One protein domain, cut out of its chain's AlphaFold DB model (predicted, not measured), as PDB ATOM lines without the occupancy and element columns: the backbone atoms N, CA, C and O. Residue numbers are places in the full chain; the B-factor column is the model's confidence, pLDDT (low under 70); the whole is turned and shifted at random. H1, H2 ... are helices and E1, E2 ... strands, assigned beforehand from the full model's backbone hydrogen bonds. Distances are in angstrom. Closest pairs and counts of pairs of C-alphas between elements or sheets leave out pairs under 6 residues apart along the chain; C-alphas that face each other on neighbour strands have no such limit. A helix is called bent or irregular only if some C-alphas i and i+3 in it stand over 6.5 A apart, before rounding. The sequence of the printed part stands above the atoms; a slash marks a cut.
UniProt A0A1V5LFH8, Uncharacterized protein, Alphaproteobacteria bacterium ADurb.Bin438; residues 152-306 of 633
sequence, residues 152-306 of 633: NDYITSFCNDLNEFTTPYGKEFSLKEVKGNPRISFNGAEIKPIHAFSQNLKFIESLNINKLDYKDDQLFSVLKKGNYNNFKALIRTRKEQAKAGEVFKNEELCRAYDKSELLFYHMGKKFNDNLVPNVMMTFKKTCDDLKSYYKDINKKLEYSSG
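Overview. This is residues 152 to 306 of the 633 residues of an uncharacterized protein of Alphaproteobacteria bacterium ADurb.Bin438 (UniProt A0A1V5LFH8). This is an elongated, mostly helical body with H6 in the middle, H1 and the two-strand hairpin E1 E2 making one end, and the helical hairpin H3 H4 towards the other. The long H7 runs lengthwise along one side, and H2 packs on it. The printed part has 155 residues, with seven named helices and two named strands in the order H1 E1 E2 H2 H3 H4 H5 H6 H7; the sheet E1 - E2 is antiparallel. The whole is compact, with a radius of gyration of the C-alphas of 16.4 A, and spans 53 by 30 by 26 A.

Arrangement. H1, residues 152 to 169, has a kink of 47 degrees near residue 163 and is only just irregular, with C-alphas 165 and 168 6.9 A apart. Its closest C-alphas to E1, residues 173 to 178, are those of Cys 159 and Phe 173, 5.2 A apart. E1 and E2, residues 181 to 186, form an antiparallel hairpin; N 174 and O 185 are 2.9 A apart and N 183 and O 176 2.8 A, within hydrogen-bond range. H2, residues 193 to 206, touches H7, residues 279 to 305, opposite ways at a shallow tilt of 34 degrees, only just short of steep; the closest C-alphas are those of Ile 194 and Asn 298, 5.7 A. H3, residues 217 to 225, and H4, residues 228 to 243, form a helical hairpin, closest at the C-alphas of Val 222 and Phe 231, 6.1 A. H5, residues 251 to 259, touches H6, residues 261 to 273, only at the corner, and only just, with 3 pairs of C-alphas within 8 A; the closest are those of Tyr 257 and Phe 264, 5.2 A. H6 is the hub, touching five helices, among them H3, about perpendicular at 87 degrees, with the C-alphas of Leu 223 and Gly 268 closest at 4.9 A. Every O i to N i+4 pair is within hydrogen-bond range in H2, H3, H4, H5, H6 and H7, and 11 of 14 are in H1.

Along the chain. H1 begins at C-alpha 152 (26.033, -37.233, -35.307) and is 24.9 A long. H4 measures 22.7 A, and H6 begins at C-alpha 261 (3.159, -28.285, -33.828). H7, 37.6 A, ends at C-alpha 305 (25.119, -32.741, -25.594).

Size, cuts and confidence. The C-alphas farthest apart are those of Gly 180 and Gly 245, 53.4 A. The printed part has no cut and no long link. Its mean pLDDT is 84.8; residues 152 to 155, 180 to 181, 275, 277 and 300 to 306 are under 70.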
ATOM      1  N   ASN A 152      26.789 -37.408 -34.067       60.59
ATOM      2  CA  ASN A 152      26.033 -37.233 -35.307       60.59
ATOM      3  C   ASN A 152      25.179 -38.447 -35.708       60.59
ATOM      4  O   ASN A 152      24.025 -38.260 -36.069       60.59
ATOM      5  N   ASP A 153      25.696 -39.673 -35.641       63.12
ATOM      6  CA  ASP A 153      24.938 -40.886 -35.968       63.12
ATOM      7  C   ASP A 153      23.862 -41.159 -34.914       63.12
ATOM      8  O   ASP A 153      22.758 -41.583 -35.254       63.12
ATOM      9  N   TYR A 154      24.157 -40.865 -33.643       66.00
ATOM     10  CA  TYR A 154      23.176 -40.961 -32.563       66.00
ATOM     11  C   TYR A 154      22.022 -39.984 -32.793       66.00
ATOM     12  O   TYR A 154      20.852 -40.360 -32.760       66.00
ATOM     13  N   ILE A 155      22.355 -38.727 -33.100       68.25
ATOM     14  CA  ILE A 155      21.374 -37.692 -33.417       68.25
ATOM     15  C   ILE A 155      20.623 -38.021 -34.717       68.25
ATOM     16  O   ILE A 155      19.430 -37.751 -34.814       68.25
ATOM     17  N   THR A 156      21.275 -38.634 -35.705       74.12
ATOM     18  CA  THR A 156      20.618 -39.104 -36.933       74.12
ATOM     19  C   THR A 156      19.624 -40.225 -36.643       74.12
ATOM     20  O   THR A 156      18.484 -40.140 -37.092       74.12
ATOM     21  N   SER A 157      20.008 -41.242 -35.863       70.12
ATOM     22  CA  SER A 157      19.089 -42.305 -35.432       70.12
ATOM     23  C   SER A 157      17.906 -41.719 -34.668       70.12
ATOM     24  O   SER A 157      16.760 -42.047 -34.941       70.12
ATOM     25  N   PHE A 158      18.180 -40.764 -33.785       74.19
ATOM     26  CA  PHE A 158      17.159 -40.030 -33.060       74.19
ATOM     27  C   PHE A 158      16.196 -39.264 -33.987       74.19
ATOM     28  O   PHE A 158      14.981 -39.321 -33.801       74.19
ATOM     29  N   CYS A 159      16.708 -38.576 -35.012       80.81
ATOM     30  CA  CYS A 159      15.875 -37.942 -36.034       80.81
ATOM     31  C   CYS A 159      15.027 -38.975 -36.789       80.81
ATOM     32  O   CYS A 159      13.866 -38.699 -37.070       80.81
ATOM     33  N   ASN A 160      15.569 -40.159 -37.086       81.12
ATOM     34  CA  ASN A 160      14.833 -41.235 -37.753       81.12
ATOM     35  C   ASN A 160      13.686 -41.772 -36.885       81.12
ATOM     36  O   ASN A 160      12.569 -41.908 -37.382       81.12
ATOM     37  N   ASP A 161      13.928 -41.993 -35.592       75.00
ATOM     38  CA  ASP A 161      12.892 -42.421 -34.645       75.00
ATOM     39  C   ASP A 161      11.780 -41.370 -34.538       75.00
ATOM     40  O   ASP A 161      10.593 -41.689 -34.535       75.00
ATOM     41  N   LEU A 162      12.145 -40.086 -34.495       80.00
ATOM     42  CA  LEU A 162      11.173 -38.993 -34.514       80.00
ATOM     43  C   LEU A 162      10.397 -38.927 -35.837       80.00
ATOM     44  O   LEU A 162       9.191 -38.669 -35.843       80.00
ATOM     45  N   ASN A 163      11.075 -39.195 -36.952       84.12
ATOM     46  CA  ASN A 163      10.473 -39.230 -38.279       84.12
ATOM     47  C   ASN A 163       9.415 -40.322 -38.415       84.12
ATOM     48  O   ASN A 163       8.465 -40.123 -39.171       84.12
ATOM     49  N   GLU A 164       9.489 -41.416 -37.653       78.38
ATOM     50  CA  GLU A 164       8.417 -42.418 -37.607       78.38
ATOM     51  C   GLU A 164       7.060 -41.786 -37.228       78.38
ATOM     52  O   GLU A 164       6.005 -42.184 -37.734       78.38
ATOM     53  N   PHE A 165       7.075 -40.740 -36.391       75.62
ATOM     54  CA  PHE A 165       5.867 -40.043 -35.949       75.62
ATOM     55  C   PHE A 165       5.406 -38.948 -36.904       75.62
ATOM     56  O   PHE A 165       4.208 -38.678 -36.994       75.62
ATOM     57  N   THR A 166       6.339 -38.293 -37.592       79.94
ATOM     58  CA  THR A 166       6.059 -37.053 -38.324       79.94
ATOM     59  C   THR A 166       5.988 -37.237 -39.840       79.94
ATOM     60  O   THR A 166       5.239 -36.511 -40.498       79.94
ATOM     61  N   THR A 167       6.666 -38.248 -40.397       81.25
ATOM     62  CA  THR A 167       6.667 -38.545 -41.845       81.25
ATOM     63  C   THR A 167       5.266 -38.770 -42.420       81.25
ATOM     64  O   THR A 167       4.987 -38.210 -43.484       81.25
ATOM     65  N   PRO A 168       4.329 -39.477 -41.741       81.69
ATOM     66  CA  PRO A 168       2.958 -39.634 -42.240       81.69
ATOM     67  C   PRO A 168       2.217 -38.309 -42.477       81.69
ATOM     68  O   PRO A 168       1.222 -38.275 -43.194       81.69
ATOM     69  N   TYR A 169       2.703 -37.219 -41.880       80.50
ATOM     70  CA  TYR A 169       2.127 -35.882 -41.978       80.50
ATOM     71  C   TYR A 169       2.955 -34.934 -42.861       80.50
ATOM     72  O   TYR A 169       2.711 -33.728 -42.862       80.50
ATOM     73  N   GLY A 170       3.935 -35.460 -43.608       82.31
ATOM     74  CA  GLY A 170       4.822 -34.669 -44.468       82.31
ATOM     75  C   GLY A 170       5.768 -33.765 -43.680       82.31
ATOM     76  O   GLY A 170       6.092 -32.666 -44.126       82.31
ATOM     77  N   LYS A 171       6.153 -34.187 -42.471       86.06
ATOM     78  CA  LYS A 171       7.041 -33.445 -41.577       86.06
ATOM     79  C   LYS A 171       8.265 -34.278 -41.258       86.06
ATOM     80  O   LYS A 171       8.143 -35.453 -40.924       86.06
ATOM     81  N   GLU A 172       9.422 -33.637 -41.285       89.62
ATOM     82  CA  GLU A 172      10.691 -34.314 -41.066       89.62
ATOM     83  C   GLU A 172      11.568 -33.582 -40.053       89.62
ATOM     84  O   GLU A 172      11.647 -32.351 -40.006       89.62
ATOM     85  N   PHE A 173      12.236 -34.378 -39.242       90.00
ATOM     86  CA  PHE A 173      13.441 -34.050 -38.530       90.00
ATOM     87  C   PHE A 173      14.638 -34.323 -39.424       90.00
ATOM     88  O   PHE A 173      14.748 -35.380 -40.045       90.00
ATOM     89  N   SER A 174      15.564 -33.376 -39.449       88.50
ATOM     90  CA  SER A 174      16.821 -33.518 -40.170       88.50
ATOM     91  C   SER A 174      17.972 -32.998 -39.326       88.50
ATOM     92  O   SER A 174      17.820 -32.051 -38.547       88.50
ATOM     93  N   LEU A 175      19.147 -33.585 -39.526       85.12
ATOM     94  CA  LEU A 175      20.392 -33.094 -38.959       85.12
ATOM     95  C   LEU A 175      21.037 -32.096 -39.926       85.12
ATOM     96  O   LEU A 175      21.213 -32.386 -41.106       85.12
ATOM     97  N   LYS A 176      21.391 -30.914 -39.425       82.75
ATOM     98  CA  LYS A 176      22.197 -29.914 -40.132       82.75
ATOM     99  C   LYS A 176      23.492 -29.698 -39.369       82.75
ATOM    100  O   LYS A 176      23.470 -29.463 -38.165       82.75
ATOM    101  N   GLU A 177      24.617 -29.737 -40.064       77.25
ATOM    102  CA  GLU A 177      25.909 -29.427 -39.462       77.25
ATOM    103  C   GLU A 177      26.193 -27.927 -39.585       77.25
ATOM    104  O   GLU A 177      26.226 -27.369 -40.683       77.25
ATOM    105  N   VAL A 178      26.376 -27.247 -38.452       74.62
ATOM    106  CA  VAL A 178      26.680 -25.810 -38.406       74.62
ATOM    107  C   VAL A 178      27.996 -25.616 -37.663       74.62
ATOM    108  O   VAL A 178      28.057 -25.762 -36.443       74.62
ATOM    109  N   LYS A 179      29.062 -25.272 -38.400       75.44
ATOM    110  CA  LYS A 179      30.424 -25.082 -37.858       75.44
ATOM    111  C   LYS A 179      30.917 -26.294 -37.046       75.44
ATOM    112  O   LYS A 179      31.379 -26.130 -35.920       75.44
ATOM    113  N   GLY A 180      30.744 -27.503 -37.582       65.69
ATOM    114  CA  GLY A 180      31.151 -28.745 -36.915       65.69
ATOM    115  C   GLY A 180      30.254 -29.181 -35.752       65.69
ATOM    116  O   GLY A 180      30.587 -30.137 -35.062       65.69
ATOM    117  N   ASN A 181      29.134 -28.488 -35.501       64.62
ATOM    118  CA  ASN A 181      28.175 -28.870 -34.469       64.62
ATOM    119  C   ASN A 181      26.872 -29.378 -35.097       64.62
ATOM    120  O   ASN A 181      26.268 -28.647 -35.894       64.62
ATOM    121  N   PRO A 182      26.378 -30.563 -34.703       72.44
ATOM    122  CA  PRO A 182      25.064 -31.025 -35.118       72.44
ATOM    123  C   PRO A 182      23.962 -30.107 -34.570       72.44
ATOM    124  O   PRO A 182      23.938 -29.738 -33.389       72.44
ATOM    125  N   ARG A 183      23.032 -29.731 -35.445       81.12
ATOM    126  CA  ARG A 183      21.792 -29.014 -35.139       81.12
ATOM    127  C   ARG A 183      20.616 -29.802 -35.680       81.12
ATOM    128  O   ARG A 183      20.613 -30.212 -36.835       81.12
ATOM    129  N   ILE A 184      19.604 -29.991 -34.847       85.06
ATOM    130  CA  ILE A 184      18.372 -30.656 -35.258       85.06
ATOM    131  C   ILE A 184      17.418 -29.591 -35.786       85.06
ATOM    132  O   ILE A 184      17.161 -28.589 -35.114       85.06
ATOM    133  N   SER A 185      16.875 -29.814 -36.976       86.94
ATOM    134  CA  SER A 185      15.770 -29.021 -37.500       86.94
ATOM    135  C   SER A 185      14.507 -29.852 -37.632       86.94
ATOM    136  O   SER A 185      14.575 -31.019 -37.993       86.94
ATOM    137  N   PHE A 186      13.364 -29.221 -37.378       87.94
ATOM    138  CA  PHE A 186      12.038 -29.755 -37.651       87.94
ATOM    139  C   PHE A 186      11.415 -28.947 -38.792       87.94
ATOM    140  O   PHE A 186      11.234 -27.734 -38.674       87.94
ATOM    141  N   ASN A 187      11.131 -29.609 -39.914       86.75
ATOM    142  CA  ASN A 187      10.602 -29.008 -41.139       86.75
ATOM    143  C   ASN A 187      11.419 -27.783 -41.601       86.75
ATOM    144  O   ASN A 187      10.887 -26.700 -41.856       86.75
ATOM    145  N   GLY A 188      12.744 -27.940 -41.618       84.25
ATOM    146  CA  GLY A 188      13.698 -26.912 -42.037       84.25
ATOM    147  C   GLY A 188      14.060 -25.863 -40.977       84.25
ATOM    148  O   GLY A 188      15.126 -25.253 -41.110       84.25
ATOM    149  N   ALA A 189      13.255 -25.696 -39.921       86.12
ATOM    150  CA  ALA A 189      13.511 -24.759 -38.827       86.12
ATOM    151  C   ALA A 189      14.364 -25.402 -37.726       86.12
ATOM    152  O   ALA A 189      14.030 -26.475 -37.229       86.12
ATOM    153  N   GLU A 190      15.462 -24.754 -37.331       86.81
ATOM    154  CA  GLU A 190      16.289 -25.212 -36.210       86.81
ATOM    155  C   GLU A 190      15.475 -25.201 -34.912       86.81
ATOM    156  O   GLU A 190      14.810 -24.216 -34.583       86.81
ATOM    157  N   ILE A 191      15.541 -26.298 -34.163       85.88
ATOM    158  CA  ILE A 191      14.905 -26.414 -32.856       85.88
ATOM    159  C   ILE A 191      15.964 -26.631 -31.779       85.88
ATOM    160  O   ILE A 191      17.048 -27.144 -32.042       85.88
ATOM    161  N   LYS A 192      15.628 -26.274 -30.536       86.19
ATOM    162  CA  LYS A 192      16.379 -26.680 -29.340       86.19
ATOM    163  C   LYS A 192      15.700 -27.927 -28.768       86.19
ATOM    164  O   LYS A 192      14.719 -27.762 -28.041       86.19
ATOM    165  N   PRO A 193      16.163 -29.148 -29.088       80.75
ATOM    166  CA  PRO A 193      15.402 -30.378 -28.867       80.75
ATOM    167  C   PRO A 193      15.082 -30.586 -27.387       80.75
ATOM    168  O   PRO A 193      13.912 -30.684 -27.032       80.75
ATOM    169  N   ILE A 194      16.095 -30.502 -26.517       81.62
ATOM    170  CA  ILE A 194      15.942 -30.617 -25.055       81.62
ATOM    171  C   ILE A 194      14.881 -29.641 -24.543       81.62
ATOM    172  O   ILE A 194      13.983 -30.019 -23.795       81.62
ATOM    173  N   HIS A 195      14.942 -28.379 -24.978       85.75
ATOM    174  CA  HIS A 195      13.966 -27.376 -24.567       85.75
ATOM    175  C   HIS A 195      12.558 -27.719 -25.070       85.75
ATOM    176  O   HIS A 195      11.614 -27.698 -24.286       85.75
ATOM    177  N   ALA A 196      12.409 -28.061 -26.352       85.94
ATOM    178  CA  ALA A 196      11.119 -28.384 -26.956       85.94
ATOM    179  C   ALA A 196      10.460 -29.608 -26.293       85.94
ATOM    180  O   ALA A 196       9.301 -29.540 -25.884       85.94
ATOM    181  N   PHE A 197      11.207 -30.701 -26.114       88.88
ATOM    182  CA  PHE A 197      10.711 -31.920 -25.473       88.88
ATOM    183  C   PHE A 197      10.448 -31.727 -23.980       88.88
ATOM    184  O   PHE A 197       9.429 -32.195 -23.483       88.88
ATOM    185  N   SER A 198      11.289 -30.975 -23.267       88.88
ATOM    186  CA  SER A 198      11.042 -30.621 -21.861       88.88
ATOM    187  C   SER A 198       9.776 -29.783 -21.679       88.88
ATOM    188  O   SER A 198       9.023 -30.013 -20.736       88.88
ATOM    189  N   GLN A 199       9.510 -28.819 -22.569       91.69
ATOM    190  CA  GLN A 199       8.273 -28.030 -22.522       91.69
ATOM    191  C   GLN A 199       7.044 -28.901 -22.797       91.69
ATOM    192  O   GLN A 199       6.050 -28.808 -22.077       91.69
ATOM    193  N   ASN A 200       7.131 -29.792 -23.788       92.69
ATOM    194  CA  ASN A 200       6.063 -30.742 -24.089       92.69
ATOM    195  C   ASN A 200       5.809 -31.702 -22.912       92.69
ATOM    196  O   ASN A 200       4.656 -31.923 -22.552       92.69
ATOM    197  N   LEU A 201       6.863 -32.234 -22.282       92.50
ATOM    198  CA  LEU A 201       6.759 -33.105 -21.111       92.50
ATOM    199  C   LEU A 201       6.078 -32.392 -19.940       92.50
ATOM    200  O   LEU A 201       5.098 -32.908 -19.411       92.50
ATOM    201  N   LYS A 202       6.544 -31.184 -19.588       93.38
ATOM    202  CA  LYS A 202       5.948 -30.372 -18.516       93.38
ATOM    203  C   LYS A 202       4.465 -30.127 -18.750       93.38
ATOM    204  O   LYS A 202       3.679 -30.250 -17.819       93.38
ATOM    205  N   PHE A 203       4.087 -29.812 -19.989       94.12
ATOM    206  CA  PHE A 203       2.687 -29.636 -20.347       94.12
ATOM    207  C   PHE A 203       1.871 -30.921 -20.146       94.12
ATOM    208  O   PHE A 203       0.812 -30.880 -19.526       94.12
ATOM    209  N   ILE A 204       2.353 -32.068 -20.638       92.75
ATOM    210  CA  ILE A 204       1.632 -33.341 -20.484       92.75
ATOM    211  C   ILE A 204       1.511 -33.729 -18.999       92.75
ATOM    212  O   ILE A 204       0.490 -34.281 -18.591       92.75
ATOM    213  N   GLU A 205       2.528 -33.450 -18.182       92.31
ATOM    214  CA  GLU A 205       2.496 -33.692 -16.734       92.31
ATOM    215  C   GLU A 205       1.544 -32.743 -15.992       92.31
ATOM    216  O   GLU A 205       0.895 -33.170 -15.039       92.31
ATOM    217  N   SER A 206       1.413 -31.489 -16.438       91.56
ATOM    218  CA  SER A 206       0.483 -30.521 -15.845       91.56
ATOM    219  C   SER A 206      -0.961 -30.670 -16.332       91.56
ATOM    220  O   SER A 206      -1.874 -30.144 -15.695       91.56
ATOM    221  N   LEU A 207      -1.183 -31.361 -17.455       91.50
ATOM    222  CA  LEU A 207      -2.496 -31.488 -18.078       91.50
ATOM    223  C   LEU A 207      -3.471 -32.245 -17.169       91.50
ATOM    224  O   LEU A 207      -3.294 -33.429 -16.870       91.50
ATOM    225  N   ASN A 208      -4.571 -31.592 -16.789       88.88
ATOM    226  CA  ASN A 208      -5.635 -32.248 -16.038       88.88
ATOM    227  C   ASN A 208      -6.550 -33.055 -16.973       88.88
ATOM    228  O   ASN A 208      -7.624 -32.608 -17.372       88.88
ATOM    229  N   ILE A 209      -6.113 -34.273 -17.292       88.69
ATOM    230  CA  ILE A 209      -6.782 -35.211 -18.208       88.69
ATOM    231  C   ILE A 209      -8.255 -35.450 -17.818       88.69
ATOM    232  O   ILE A 209      -9.104 -35.616 -18.690       88.69
ATOM    233  N   ASN A 210      -8.599 -35.409 -16.528       86.88
ATOM    234  CA  ASN A 210      -9.970 -35.651 -16.058       86.88
ATOM    235  C   ASN A 210     -10.928 -34.474 -16.312       86.88
ATOM    236  O   ASN A 210     -12.138 -34.645 -16.193       86.88
ATOM    237  N   LYS A 211     -10.409 -33.282 -16.640       90.38
ATOM    238  CA  LYS A 211     -11.206 -32.077 -16.925       90.38
ATOM    239  C   LYS A 211     -11.428 -31.821 -18.420       90.38
ATOM    240  O   LYS A 211     -12.062 -30.828 -18.766       90.38
ATOM    241  N   LEU A 212     -10.901 -32.674 -19.297       92.94
ATOM    242  CA  LEU A 212     -11.090 -32.534 -20.741       92.94
ATOM    243  C   LEU A 212     -12.526 -32.895 -21.148       92.94
ATOM    244  O   LEU A 212     -13.103 -33.869 -20.662       92.94
ATOM    245  N   ASP A 213     -13.091 -32.127 -22.079       93.94
ATOM    246  CA  ASP A 213     -14.357 -32.452 -22.736       93.94
ATOM    247  C   ASP A 213     -14.095 -33.481 -23.842       93.94
ATOM    248  O   ASP A 213     -13.739 -33.130 -24.970       93.94
ATOM    249  N   TYR A 214     -14.263 -34.763 -23.516       92.69
ATOM    250  CA  TYR A 214     -14.088 -35.876 -24.457       92.69
ATOM    251  C   TYR A 214     -15.203 -36.006 -25.499       92.69
ATOM    252  O   TYR A 214     -15.071 -36.817 -26.410       92.69
ATOM    253  N   LYS A 215     -16.276 -35.207 -25.401       92.12
ATOM    254  CA  LYS A 215     -17.323 -35.113 -26.435       92.12
ATOM    255  C   LYS A 215     -16.978 -34.086 -27.516       92.12
ATOM    256  O   LYS A 215     -17.800 -33.763 -28.370       92.12
ATOM    257  N   ASP A 216     -15.775 -33.520 -27.466       93.62
ATOM    258  CA  ASP A 216     -15.255 -32.601 -28.470       93.62
ATOM    259  C   ASP A 216     -14.793 -33.344 -29.738       93.62
ATOM    260  O   ASP A 216     -13.603 -33.409 -30.065       93.62
ATOM    261  N   ASP A 217     -15.756 -33.910 -30.468       89.31
ATOM    262  CA  ASP A 217     -15.505 -34.739 -31.652       89.31
ATOM    263  C   ASP A 217     -14.700 -34.003 -32.729       89.31
ATOM    264  O   ASP A 217     -13.912 -34.613 -33.450       89.31
ATOM    265  N   GLN A 218     -14.851 -32.680 -32.829       92.69
ATOM    266  CA  GLN A 218     -14.093 -31.864 -33.775       92.69
ATOM    267  C   GLN A 218     -12.597 -31.875 -33.451       92.69
ATOM    268  O   GLN A 218     -11.785 -32.125 -34.345       92.69
ATOM    269  N   LEU A 219     -12.222 -31.641 -32.187       93.94
ATOM    270  CA  LEU A 219     -10.821 -31.646 -31.769       93.94
ATOM    271  C   LEU A 219     -10.200 -33.032 -31.941       93.94
ATOM    272  O   LEU A 219      -9.147 -33.159 -32.567       93.94
ATOM    273  N   PHE A 220     -10.858 -34.071 -31.422       91.31
ATOM    274  CA  PHE A 220     -10.311 -35.426 -31.463       91.31
ATOM    275  C   PHE A 220     -10.303 -36.011 -32.881       91.31
ATOM    276  O   PHE A 220      -9.371 -36.733 -33.220       91.31
ATOM    277  N   SER A 221     -11.249 -35.650 -33.755       89.06
ATOM    278  CA  SER A 221     -11.219 -36.031 -35.178       89.06
ATOM    279  C   SER A 221     -10.053 -35.381 -35.920       89.06
ATOM    280  O   SER A 221      -9.361 -36.041 -36.697       89.06
ATOM    281  N   VAL A 222      -9.789 -34.097 -35.662       92.50
ATOM    282  CA  VAL A 222      -8.653 -33.388 -36.261       92.50
ATOM    283  C   VAL A 222      -7.319 -33.943 -35.755       92.50
ATOM    284  O   VAL A 222      -6.411 -34.152 -36.562       92.50
ATOM    285  N   LEU A 223      -7.222 -34.235 -34.455       89.94
ATOM    286  CA  LEU A 223      -6.056 -34.873 -33.845       89.94
ATOM    287  C   LEU A 223      -5.812 -36.270 -34.432       89.94
ATOM    288  O   LEU A 223      -4.704 -36.561 -34.871       89.94
ATOM    289  N   LYS A 224      -6.861 -37.100 -34.524       84.75
ATOM    290  CA  LYS A 224      -6.815 -38.446 -35.116       84.75
ATOM    291  C   LYS A 224      -6.363 -38.407 -36.578       84.75
ATOM    292  O   LYS A 224      -5.561 -39.216 -37.018       84.75
ATOM    293  N   LYS A 225      -6.820 -37.425 -37.355       85.50
ATOM    294  CA  LYS A 225      -6.374 -37.250 -38.747       85.50
ATOM    295  C   LYS A 225      -4.966 -36.659 -38.867       85.50
ATOM    296  O   LYS A 225      -4.423 -36.655 -39.966       85.50
ATOM    297  N   GLY A 226      -4.406 -36.120 -37.781       84.50
ATOM    298  CA  GLY A 226      -3.130 -35.403 -37.757       84.50
ATOM    299  C   GLY A 226      -3.048 -34.261 -38.773       84.50
ATOM    300  O   GLY A 226      -1.991 -33.997 -39.335       84.50
ATOM    301  N   ASN A 227      -4.161 -33.567 -39.030       85.94
ATOM    302  CA  ASN A 227      -4.187 -32.434 -39.955       85.94
ATOM    303  C   ASN A 227      -4.040 -31.114 -39.186       85.94
ATOM    304  O   ASN A 227      -5.021 -30.546 -38.699       85.94
ATOM    305  N   TYR A 228      -2.808 -30.610 -39.096       90.00
ATOM    306  CA  TYR A 228      -2.509 -29.391 -38.342       90.00
ATOM    307  C   TYR A 228      -3.139 -28.127 -38.950       90.00
ATOM    308  O   TYR A 228      -3.541 -27.223 -38.223       90.00
ATOM    309  N   ASN A 229      -3.327 -28.062 -40.272       90.00
ATOM    310  CA  ASN A 229      -4.010 -26.929 -40.907       90.00
ATOM    311  C   ASN A 229      -5.485 -26.857 -40.488       90.00
ATOM    312  O   ASN A 229      -5.977 -25.787 -40.122       90.00
ATOM    313  N   ASN A 230      -6.169 -28.005 -40.456       92.94
ATOM    314  CA  ASN A 230      -7.534 -28.095 -39.940       92.94
ATOM    315  C   ASN A 230      -7.586 -27.744 -38.450       92.94
ATOM    316  O   ASN A 230      -8.525 -27.089 -38.007       92.94
ATOM    317  N   PHE A 231      -6.559 -28.119 -37.686       95.19
ATOM    318  CA  PHE A 231      -6.436 -27.727 -36.284       95.19
ATOM    319  C   PHE A 231      -6.296 -26.207 -36.115       95.19
ATOM    320  O   PHE A 231      -6.986 -25.604 -35.292       95.19
ATOM    321  N   LYS A 232      -5.478 -25.546 -36.941       94.69
ATOM    322  CA  LYS A 232      -5.344 -24.081 -36.939       94.69
ATOM    323  C   LYS A 232      -6.648 -23.385 -37.324       94.69
ATOM    324  O   LYS A 232      -6.974 -22.360 -36.725       94.69
ATOM    325  N   ALA A 233      -7.392 -23.929 -38.287       94.31
ATOM    326  CA  ALA A 233      -8.719 -23.430 -38.639       94.31
ATOM    327  C   ALA A 233      -9.693 -23.562 -37.457       94.31
ATOM    328  O   ALA A 233     -10.307 -22.571 -37.072       94.31
ATOM    329  N   LEU A 234      -9.733 -24.732 -36.807       94.62
ATOM    330  CA  LEU A 234     -10.544 -24.981 -35.614       94.62
ATOM    331  C   LEU A 234     -10.240 -23.979 -34.490       94.62
ATOM    332  O   LEU A 234     -11.157 -23.422 -33.892       94.62
ATOM    333  N   ILE A 235      -8.959 -23.698 -34.224       95.00
ATOM    334  CA  ILE A 235      -8.562 -22.697 -33.226       95.00
ATOM    335  C   ILE A 235      -9.055 -21.298 -33.593       95.00
ATOM    336  O   ILE A 235      -9.494 -20.568 -32.705       95.00
ATOM    337  N   ARG A 236      -8.950 -20.889 -34.864       93.75
ATOM    338  CA  ARG A 236      -9.425 -19.566 -35.306       93.75
ATOM    339  C   ARG A 236     -10.922 -19.430 -35.056       93.75
ATOM    340  O   ARG A 236     -11.321 -18.482 -34.387       93.75
ATOM    341  N   THR A 237     -11.699 -20.431 -35.469       93.81
ATOM    342  CA  THR A 237     -13.144 -20.484 -35.223       93.81
ATOM    343  C   THR A 237     -13.459 -20.408 -33.730       93.81
ATOM    344  O   THR A 237     -14.246 -19.562 -33.322       93.81
ATOM    345  N   ARG A 238     -12.777 -21.188 -32.880       93.81
ATOM    346  CA  ARG A 238     -12.995 -21.143 -31.422       93.81
ATOM    347  C   ARG A 238     -12.628 -19.803 -30.793       93.81
ATOM    348  O   ARG A 238     -13.309 -19.356 -29.879       93.81
ATOM    349  N   LYS A 239     -11.569 -19.142 -31.273       92.62
ATOM    350  CA  LYS A 239     -11.186 -17.797 -30.813       92.62
ATOM    351  C   LYS A 239     -12.244 -16.755 -31.186       92.62
ATOM    352  O   LYS A 239     -12.468 -15.832 -30.411       92.62
ATOM    353  N   GLU A 240     -12.882 -16.880 -32.347       92.31
ATOM    354  CA  GLU A 240     -13.977 -15.998 -32.777       92.31
ATOM    355  C   GLU A 240     -15.265 -16.268 -31.994       92.31
ATOM    356  O   GLU A 240     -15.861 -15.337 -31.460       92.31
ATOM    357  N   GLN A 241     -15.627 -17.539 -31.828       90.75
ATOM    358  CA  GLN A 241     -16.742 -17.985 -30.990       90.75
ATOM    359  C   GLN A 241     -16.594 -17.513 -29.538       90.75
ATOM    360  O   GLN A 241     -17.532 -16.970 -28.959       90.75
ATOM    361  N   ALA A 242     -15.390 -17.613 -28.969       91.94
ATOM    362  CA  ALA A 242     -15.103 -17.118 -27.626       91.94
ATOM    363  C   ALA A 242     -15.281 -15.596 -27.502       91.94
ATOM    364  O   ALA A 242     -15.769 -15.118 -26.481       91.94
ATOM    365  N   LYS A 243     -14.955 -14.817 -28.548       92.94
ATOM    366  CA  LYS A 243     -15.255 -13.371 -28.584       92.94
ATOM    367  C   LYS A 243     -16.760 -13.092 -28.621       92.94
ATOM    368  O   LYS A 243     -17.181 -12.051 -28.127       92.94
ATOM    369  N   ALA A 244     -17.548 -14.005 -29.183       91.38
ATOM    370  CA  ALA A 244     -19.007 -13.952 -29.197       91.38
ATOM    371  C   ALA A 244     -19.657 -14.523 -27.915       91.38
ATOM    372  O   ALA A 244     -20.881 -14.585 -27.831       91.38
ATOM    373  N   GLY A 245     -18.863 -14.914 -26.909       92.81
ATOM    374  CA  GLY A 245     -19.345 -15.426 -25.622       92.81
ATOM    375  C   GLY A 245     -19.533 -16.946 -25.551       92.81
ATOM    376  O   GLY A 245     -20.004 -17.446 -24.530       92.81
ATOM    377  N   GLU A 246     -19.163 -17.697 -26.589       92.19
ATOM    378  CA  GLU A 246     -19.211 -19.163 -26.558       92.19
ATOM    379  C   GLU A 246     -18.041 -19.768 -25.756       92.19
ATOM    380  O   GLU A 246     -16.955 -19.196 -25.639       92.19
ATOM    381  N   VAL A 247     -18.238 -20.975 -25.217       90.56
ATOM    382  CA  VAL A 247     -17.211 -21.679 -24.430       90.56
ATOM    383  C   VAL A 247     -16.112 -22.229 -25.341       90.56
ATOM    384  O   VAL A 247     -16.364 -23.071 -26.206       90.56
ATOM    385  N   PHE A 248     -14.858 -21.847 -25.083       91.06
ATOM    386  CA  PHE A 248     -13.698 -22.448 -25.741       91.06
ATOM    387  C   PHE A 248     -13.429 -23.846 -25.161       91.06
ATOM    388  O   PHE A 248     -12.683 -24.026 -24.197       91.06
ATOM    389  N   LYS A 249     -14.010 -24.870 -25.787       91.94
ATOM    390  CA  LYS A 249     -13.792 -26.272 -25.403       91.94
ATOM    391  C   LYS A 249     -12.318 -26.667 -25.474       91.94
ATOM    392  O   LYS A 249     -11.644 -26.384 -26.468       91.94
ATOM    393  N   ASN A 250     -11.842 -27.367 -24.440       93.75
ATOM    394  CA  ASN A 250     -10.474 -27.891 -24.346       93.75
ATOM    395  C   ASN A 250      -9.391 -26.828 -24.616       93.75
ATOM    396  O   ASN A 250      -8.384 -27.104 -25.272       93.75
ATOM    397  N   GLU A 251      -9.607 -25.598 -24.143       93.06
ATOM    398  CA  GLU A 251      -8.756 -24.448 -24.455       93.06
ATOM    399  C   GLU A 251      -7.279 -24.668 -24.105       93.06
ATOM    400  O   GLU A 251      -6.407 -24.373 -24.921       93.06
ATOM    401  N   GLU A 252      -6.985 -25.203 -22.917       91.06
ATOM    402  CA  GLU A 252      -5.613 -25.452 -22.460       91.06
ATOM    403  C   GLU A 252      -4.860 -26.383 -23.425       91.06
ATOM    404  O   GLU A 252      -3.747 -26.076 -23.860       91.06
ATOM    405  N   LEU A 253      -5.523 -27.467 -23.840       92.75
ATOM    406  CA  LEU A 253      -4.989 -28.432 -24.793       92.75
ATOM    407  C   LEU A 253      -4.784 -27.809 -26.177       92.75
ATOM    408  O   LEU A 253      -3.726 -27.970 -26.788       92.75
ATOM    409  N   CYS A 254      -5.762 -27.031 -26.647       93.62
ATOM    410  CA  CYS A 254      -5.657 -26.332 -27.923       93.62
ATOM    411  C   CYS A 254      -4.495 -25.329 -27.921       93.62
ATOM    412  O   CYS A 254      -3.726 -25.271 -28.877       93.62
ATOM    413  N   ARG A 255      -4.322 -24.558 -26.840       90.75
ATOM    414  CA  ARG A 255      -3.218 -23.597 -26.697       90.75
ATOM    415  C   ARG A 255      -1.852 -24.285 -26.699       90.75
ATOM    416  O   ARG A 255      -0.905 -23.714 -27.230       90.75
ATOM    417  N   ALA A 256      -1.733 -25.480 -26.123       90.56
ATOM    418  CA  ALA A 256      -0.479 -26.230 -26.131       90.56
ATOM    419  C   ALA A 256      -0.102 -26.723 -27.533       90.56
ATOM    420  O   ALA A 256       1.026 -26.507 -27.972       90.56
ATOM    421  N   TYR A 257      -1.055 -27.293 -28.271       92.81
ATOM    422  CA  TYR A 257      -0.837 -27.688 -29.667       92.81
ATOM    423  C   TYR A 257      -0.588 -26.483 -30.591       92.81
ATOM    424  O   TYR A 257       0.214 -26.591 -31.509       92.81
ATOM    425  N   ASP A 258      -1.202 -25.318 -30.334       91.44
ATOM    426  CA  ASP A 258      -0.937 -24.071 -31.085       91.44
ATOM    427  C   ASP A 258       0.515 -23.589 -30.905       91.44
ATOM    428  O   ASP A 258       1.100 -22.996 -31.811       91.44
ATOM    429  N   LYS A 259       1.095 -23.840 -29.721       90.00
ATOM    430  CA  LYS A 259       2.481 -23.491 -29.372       90.00
ATOM    431  C   LYS A 259       3.503 -24.529 -29.833       90.00
ATOM    432  O   LYS A 259       4.677 -24.194 -29.961       90.00
ATOM    433  N   SER A 260       3.082 -25.774 -30.038       90.50
ATOM    434  CA  SER A 260       3.958 -26.899 -30.355       90.50
ATOM    435  C   SER A 260       3.306 -27.782 -31.415       90.50
ATOM    436  O   SER A 260       2.609 -28.751 -31.108       90.50
ATOM    437  N   GLU A 261       3.571 -27.457 -32.683       90.25
ATOM    438  CA  GLU A 261       3.159 -28.285 -33.828       90.25
ATOM    439  C   GLU A 261       3.697 -29.723 -33.687       90.25
ATOM    440  O   GLU A 261       3.014 -30.692 -34.009       90.25
ATOM    441  N   LEU A 262       4.894 -29.869 -33.112       88.50
ATOM    442  CA  LEU A 262       5.494 -31.163 -32.817       88.50
ATOM    443  C   LEU A 262       4.648 -32.007 -31.849       88.50
ATOM    444  O   LEU A 262       4.387 -33.181 -32.110       88.50
ATOM    445  N   LEU A 263       4.192 -31.409 -30.743       91.06
ATOM    446  CA  LEU A 263       3.344 -32.100 -29.771       91.06
ATOM    447  C   LEU A 263       2.036 -32.578 -30.411       91.06
ATOM    448  O   LEU A 263       1.578 -33.677 -30.102       91.06
ATOM    449  N   PHE A 264       1.458 -31.777 -31.310       93.06
ATOM    450  CA  PHE A 264       0.244 -32.146 -32.032       93.06
ATOM    451  C   PHE A 264       0.438 -33.424 -32.859       93.06
ATOM    452  O   PHE A 264      -0.365 -34.348 -32.734       93.06
ATOM    453  N   TYR A 265       1.508 -33.522 -33.658       90.88
ATOM    454  CA  TYR A 265       1.750 -34.718 -34.476       90.88
ATOM    455  C   TYR A 265       2.103 -35.948 -33.643       90.88
ATOM    456  O   TYR A 265       1.570 -37.025 -33.899       90.88
ATOM    457  N   HIS A 266       2.946 -35.795 -32.618       89.25
ATOM    458  CA  HIS A 266       3.291 -36.898 -31.718       89.25
ATOM    459  C   HIS A 266       2.056 -37.465 -31.019       89.25
ATOM    460  O   HIS A 266       1.863 -38.682 -30.980       89.25
ATOM    461  N   MET A 267       1.188 -36.580 -30.521       90.75
ATOM    462  CA  MET A 267      -0.083 -36.991 -29.948       90.75
ATOM    463  C   MET A 267      -0.974 -37.643 -31.006       90.75
ATOM    464  O   MET A 267      -1.470 -38.731 -30.759       90.75
ATOM    465  N   GLY A 268      -1.142 -37.044 -32.188       89.69
ATOM    466  CA  GLY A 268      -1.972 -37.599 -33.262       89.69
ATOM    467  C   GLY A 268      -1.557 -39.011 -33.687       89.69
ATOM    468  O   GLY A 268      -2.406 -39.899 -33.774       89.69
ATOM    469  N   LYS A 269      -0.251 -39.254 -33.871       87.12
ATOM    470  CA  LYS A 269       0.275 -40.579 -34.235       87.12
ATOM    471  C   LYS A 269       0.015 -41.611 -33.143       87.12
ATOM    472  O   LYS A 269      -0.599 -42.638 -33.413       87.12
ATOM    473  N   LYS A 270       0.436 -41.339 -31.904       85.38
ATOM    474  CA  LYS A 270       0.266 -42.288 -30.791       85.38
ATOM    475  C   LYS A 270      -1.208 -42.510 -30.440       85.38
ATOM    476  O   LYS A 270      -1.599 -43.622 -30.091       85.38
ATOM    477  N   PHE A 271      -2.034 -41.483 -30.606       86.62
ATOM    478  CA  PHE A 271      -3.479 -41.586 -30.453       86.62
ATOM    479  C   PHE A 271      -4.103 -42.519 -31.506       86.62
ATOM    480  O   PHE A 271      -5.026 -43.256 -31.177       86.62
ATOM    481  N   ASN A 272      -3.576 -42.555 -32.738       82.88
ATOM    482  CA  ASN A 272      -3.985 -43.526 -33.762       82.88
ATOM    483  C   ASN A 272      -3.488 -44.951 -33.495       82.88
ATOM    484  O   ASN A 272      -4.207 -45.907 -33.778       82.88
ATOM    485  N   ASP A 273      -2.273 -45.101 -32.967       75.69
ATOM    486  CA  ASP A 273      -1.666 -46.417 -32.717       75.69
ATOM    487  C   ASP A 273      -2.355 -47.165 -31.551       75.69
ATOM    488  O   ASP A 273      -2.346 -48.402 -31.457       75.69
ATOM    489  N   ASN A 274      -3.000 -46.420 -30.653       72.81
ATOM    490  CA  ASN A 274      -3.741 -46.957 -29.522       72.81
ATOM    491  C   ASN A 274      -5.168 -47.389 -29.935       72.81
ATOM    492  O   ASN A 274      -6.084 -46.583 -30.054       72.81
ATOM    493  N   LEU A 275      -5.375 -48.704 -30.089       61.38
ATOM    494  CA  LEU A 275      -6.656 -49.342 -30.458       61.38
ATOM    495  C   LEU A 275      -7.585 -49.548 -29.249       61.38
ATOM    496  O   LEU A 275      -8.191 -50.602 -29.086       61.38
ATOM    497  N   VAL A 276      -7.653 -48.573 -28.347       71.62
ATOM    498  CA  VAL A 276      -8.527 -48.692 -27.176       71.62
ATOM    499  C   VAL A 276      -9.941 -48.217 -27.556       71.62
ATOM    500  O   VAL A 276     -10.056 -47.181 -28.213       71.62
ATOM    501  N   PRO A 277     -11.030 -48.909 -27.151       68.06
ATOM    502  CA  PRO A 277     -12.393 -48.587 -27.603       68.06
ATOM    503  C   PRO A 277     -12.912 -47.188 -27.227       68.06
ATOM    504  O   PRO A 277     -13.921 -46.740 -27.763       68.06
ATOM    505  N   ASN A 278     -12.259 -46.494 -26.291       84.88
ATOM    506  CA  ASN A 278     -12.739 -45.244 -25.706       84.88
ATOM    507  C   ASN A 278     -11.702 -44.121 -25.867       84.88
ATOM    508  O   ASN A 278     -10.588 -44.243 -25.365       84.88
ATOM    509  N   VAL A 279     -12.117 -42.997 -26.469       86.06
ATOM    510  CA  VAL A 279     -11.322 -41.769 -26.686       86.06
ATOM    511  C   VAL A 279     -10.577 -41.319 -25.426       86.06
ATOM    512  O   VAL A 279      -9.394 -41.002 -25.506       86.06
ATOM    513  N   MET A 280     -11.226 -41.335 -24.258       89.69
ATOM    514  CA  MET A 280     -10.605 -40.951 -22.986       89.69
ATOM    515  C   MET A 280      -9.473 -41.904 -22.593       89.69
ATOM    516  O   MET A 280      -8.393 -41.461 -22.209       89.69
ATOM    517  N   MET A 281      -9.704 -43.216 -22.694       84.81
ATOM    518  CA  MET A 281      -8.686 -44.217 -22.364       84.81
ATOM    519  C   MET A 281      -7.527 -44.179 -23.362       84.81
ATOM    520  O   MET A 281      -6.370 -44.204 -22.944       84.81
ATOM    521  N   THR A 282      -7.830 -44.047 -24.656       86.88
ATOM    522  CA  THR A 282      -6.839 -43.851 -25.721       86.88
ATOM    523  C   THR A 282      -5.992 -42.616 -25.447       86.88
ATOM    524  O   THR A 282      -4.766 -42.691 -25.500       86.88
ATOM    525  N   PHE A 283      -6.618 -41.490 -25.089       90.75
ATOM    526  CA  PHE A 283      -5.916 -40.240 -24.807       90.75
ATOM    527  C   PHE A 283      -5.028 -40.353 -23.570       90.75
ATOM    528  O   PHE A 283      -3.857 -39.987 -23.617       90.75
ATOM    529  N   LYS A 284      -5.550 -40.919 -22.475       90.06
ATOM    530  CA  LYS A 284      -4.787 -41.123 -21.239       90.06
ATOM    531  C   LYS A 284      -3.559 -42.001 -21.473       90.06
ATOM    532  O   LYS A 284      -2.459 -41.595 -21.110       90.06
ATOM    533  N   LYS A 285      -3.737 -43.150 -22.135       86.31
ATOM    534  CA  LYS A 285      -2.631 -44.043 -22.500       86.31
ATOM    535  C   LYS A 285      -1.603 -43.321 -23.370       86.31
ATOM    536  O   LYS A 285      -0.418 -43.369 -23.080       86.31
ATOM    537  N   THR A 286      -2.071 -42.567 -24.362       89.38
ATOM    538  CA  THR A 286      -1.204 -41.770 -25.237       89.38
ATOM    539  C   THR A 286      -0.372 -40.748 -24.456       89.38
ATOM    540  O   THR A 286       0.821 -40.605 -24.712       89.38
ATOM    541  N   CYS A 287      -0.966 -40.056 -23.479       90.75
ATOM    542  CA  CYS A 287      -0.233 -39.147 -22.601       90.75
ATOM    543  C   CYS A 287       0.849 -39.876 -21.799       90.75
ATOM    544  O   CYS A 287       1.960 -39.365 -21.692       90.75
ATOM    545  N   ASP A 288       0.551 -41.045 -21.235       87.25
ATOM    546  CA  ASP A 288       1.521 -41.808 -20.444       87.25
ATOM    547  C   ASP A 288       2.667 -42.353 -21.318       87.25
ATOM    548  O   ASP A 288       3.836 -42.210 -20.949       87.25
ATOM    549  N   ASP A 289       2.350 -42.842 -22.521       84.12
ATOM    550  CA  ASP A 289       3.336 -43.257 -23.526       84.12
ATOM    551  C   ASP A 289       4.264 -42.086 -23.898       84.12
ATOM    552  O   ASP A 289       5.488 -42.225 -23.900       84.12
ATOM    553  N   LEU A 290       3.696 -40.901 -24.163       88.69
ATOM    554  CA  LEU A 290       4.466 -39.704 -24.512       88.69
ATOM    555  C   LEU A 290       5.294 -39.157 -23.346       88.69
ATOM    556  O   LEU A 290       6.392 -38.656 -23.580       88.69
ATOM    557  N   LYS A 291       4.820 -39.254 -22.096       89.94
ATOM    558  CA  LYS A 291       5.630 -38.893 -20.918       89.94
ATOM    559  C   LYS A 291       6.877 -39.763 -20.840       89.94
ATOM    560  O   LYS A 291       7.969 -39.231 -20.662       89.94
ATOM    561  N   SER A 292       6.710 -41.082 -20.964       79.88
ATOM    562  CA  SER A 292       7.828 -42.028 -20.918       79.88
ATOM    563  C   SER A 292       8.802 -41.759 -22.067       79.88
ATOM    564  O   SER A 292       9.996 -41.574 -21.839       79.88
ATOM    565  N   TYR A 293       8.267 -41.570 -23.277       82.81
ATOM    566  CA  TYR A 293       9.036 -41.219 -24.468       82.81
ATOM    567  C   TYR A 293       9.840 -39.919 -24.311       82.81
ATOM    568  O   TYR A 293      11.040 -39.906 -24.561       82.81
ATOM    569  N   TYR A 294       9.229 -38.823 -23.850       85.69
ATOM    570  CA  TYR A 294       9.951 -37.560 -23.665       85.69
ATOM    571  C   TYR A 294      10.952 -37.595 -22.511       85.69
ATOM    572  O   TYR A 294      11.970 -36.910 -22.587       85.69
ATOM    573  N   LYS A 295      10.706 -38.384 -21.457       81.94
ATOM    574  CA  LYS A 295      11.695 -38.610 -20.392       81.94
ATOM    575  C   LYS A 295      12.922 -39.334 -20.928       81.94
ATOM    576  O   LYS A 295      14.036 -38.866 -20.704       81.94
ATOM    577  N   ASP A 296      12.708 -40.419 -21.668       73.81
ATOM    578  CA  ASP A 296      13.784 -41.165 -22.319       73.81
ATOM    579  C   ASP A 296      14.561 -40.270 -23.293       73.81
ATOM    580  O   ASP A 296      15.779 -40.156 -23.207       73.81
ATOM    581  N   ILE A 297      13.858 -39.518 -24.142       74.62
ATOM    582  CA  ILE A 297      14.484 -38.621 -25.120       74.62
ATOM    583  C   ILE A 297      15.287 -37.498 -24.482       74.62
ATOM    584  O   ILE A 297      16.391 -37.212 -24.939       74.62
ATOM    585  N   ASN A 298      14.763 -36.837 -23.451       77.19
ATOM    586  CA  ASN A 298      15.523 -35.788 -22.779       77.19
ATOM    587  C   ASN A 298      16.800 -36.367 -22.163       77.19
ATOM    588  O   ASN A 298      17.866 -35.800 -22.382       77.19
ATOM    589  N   LYS A 299      16.718 -37.541 -21.520       71.25
ATOM    590  CA  LYS A 299      17.892 -38.250 -20.987       71.25
ATOM    591  C   LYS A 299      18.914 -38.559 -22.090       71.25
ATOM    592  O   LYS A 299      20.108 -38.318 -21.930       71.25
ATOM    593  N   LYS A 300      18.432 -39.042 -23.236       69.62
ATOM    594  CA  LYS A 300      19.228 -39.336 -24.433       69.62
ATOM    595  C   LYS A 300      19.929 -38.101 -25.006       69.62
ATOM    596  O   LYS A 300      21.104 -38.172 -25.362       69.62
ATOM    597  N   LEU A 301      19.232 -36.973 -25.089       69.94
ATOM    598  CA  LEU A 301      19.774 -35.723 -25.626       69.94
ATOM    599  C   LEU A 301      20.749 -35.041 -24.657       69.94
ATOM    600  O   LEU A 301      21.778 -34.520 -25.091       69.94
ATOM    601  N   GLU A 302      20.458 -35.064 -23.358       68.88
ATOM    602  CA  GLU A 302      21.357 -34.566 -22.309       68.88
ATOM    603  C   GLU A 302      22.703 -35.297 -22.348       68.88
ATOM    604  O   GLU A 302      23.741 -34.635 -22.390       68.88
ATOM    605  N   TYR A 303      22.678 -36.629 -22.486       58.88
ATOM    606  CA  TYR A 303      23.874 -37.449 -22.701       58.88
ATOM    607  C   TYR A 303      24.683 -36.987 -23.924       58.88
ATOM    608  O   TYR A 303      25.868 -36.679 -23.815       58.88
ATOM    609  N   SER A 304      24.029 -36.852 -25.084       59.22
ATOM    610  CA  SER A 304      24.701 -36.496 -26.347       59.22
ATOM    611  C   SER A 304      25.272 -35.071 -26.392       59.22
ATOM    612  O   SER A 304      26.178 -34.786 -27.170       59.22
ATOM    613  N   SER A 305      24.737 -34.157 -25.578       58.38
ATOM    614  CA  SER A 305      25.119 -32.741 -25.594       58.38
ATOM    615  C   SER A 305      26.260 -32.403 -24.634       58.38
ATOM    616  O   SER A 305      26.714 -31.259 -24.620       58.38
ATOM    617  N   GLY A 306      26.707 -33.361 -23.809       52.81
ATOM    618  CA  GLY A 306      27.703 -33.128 -22.757       52.81
ATOM    619  C   GLY A 306      27.280 -32.074 -21.721       52.81
ATOM    620  O   GLY A 306      28.104 -31.634 -20.925       52.81
TER     621      GLY A 306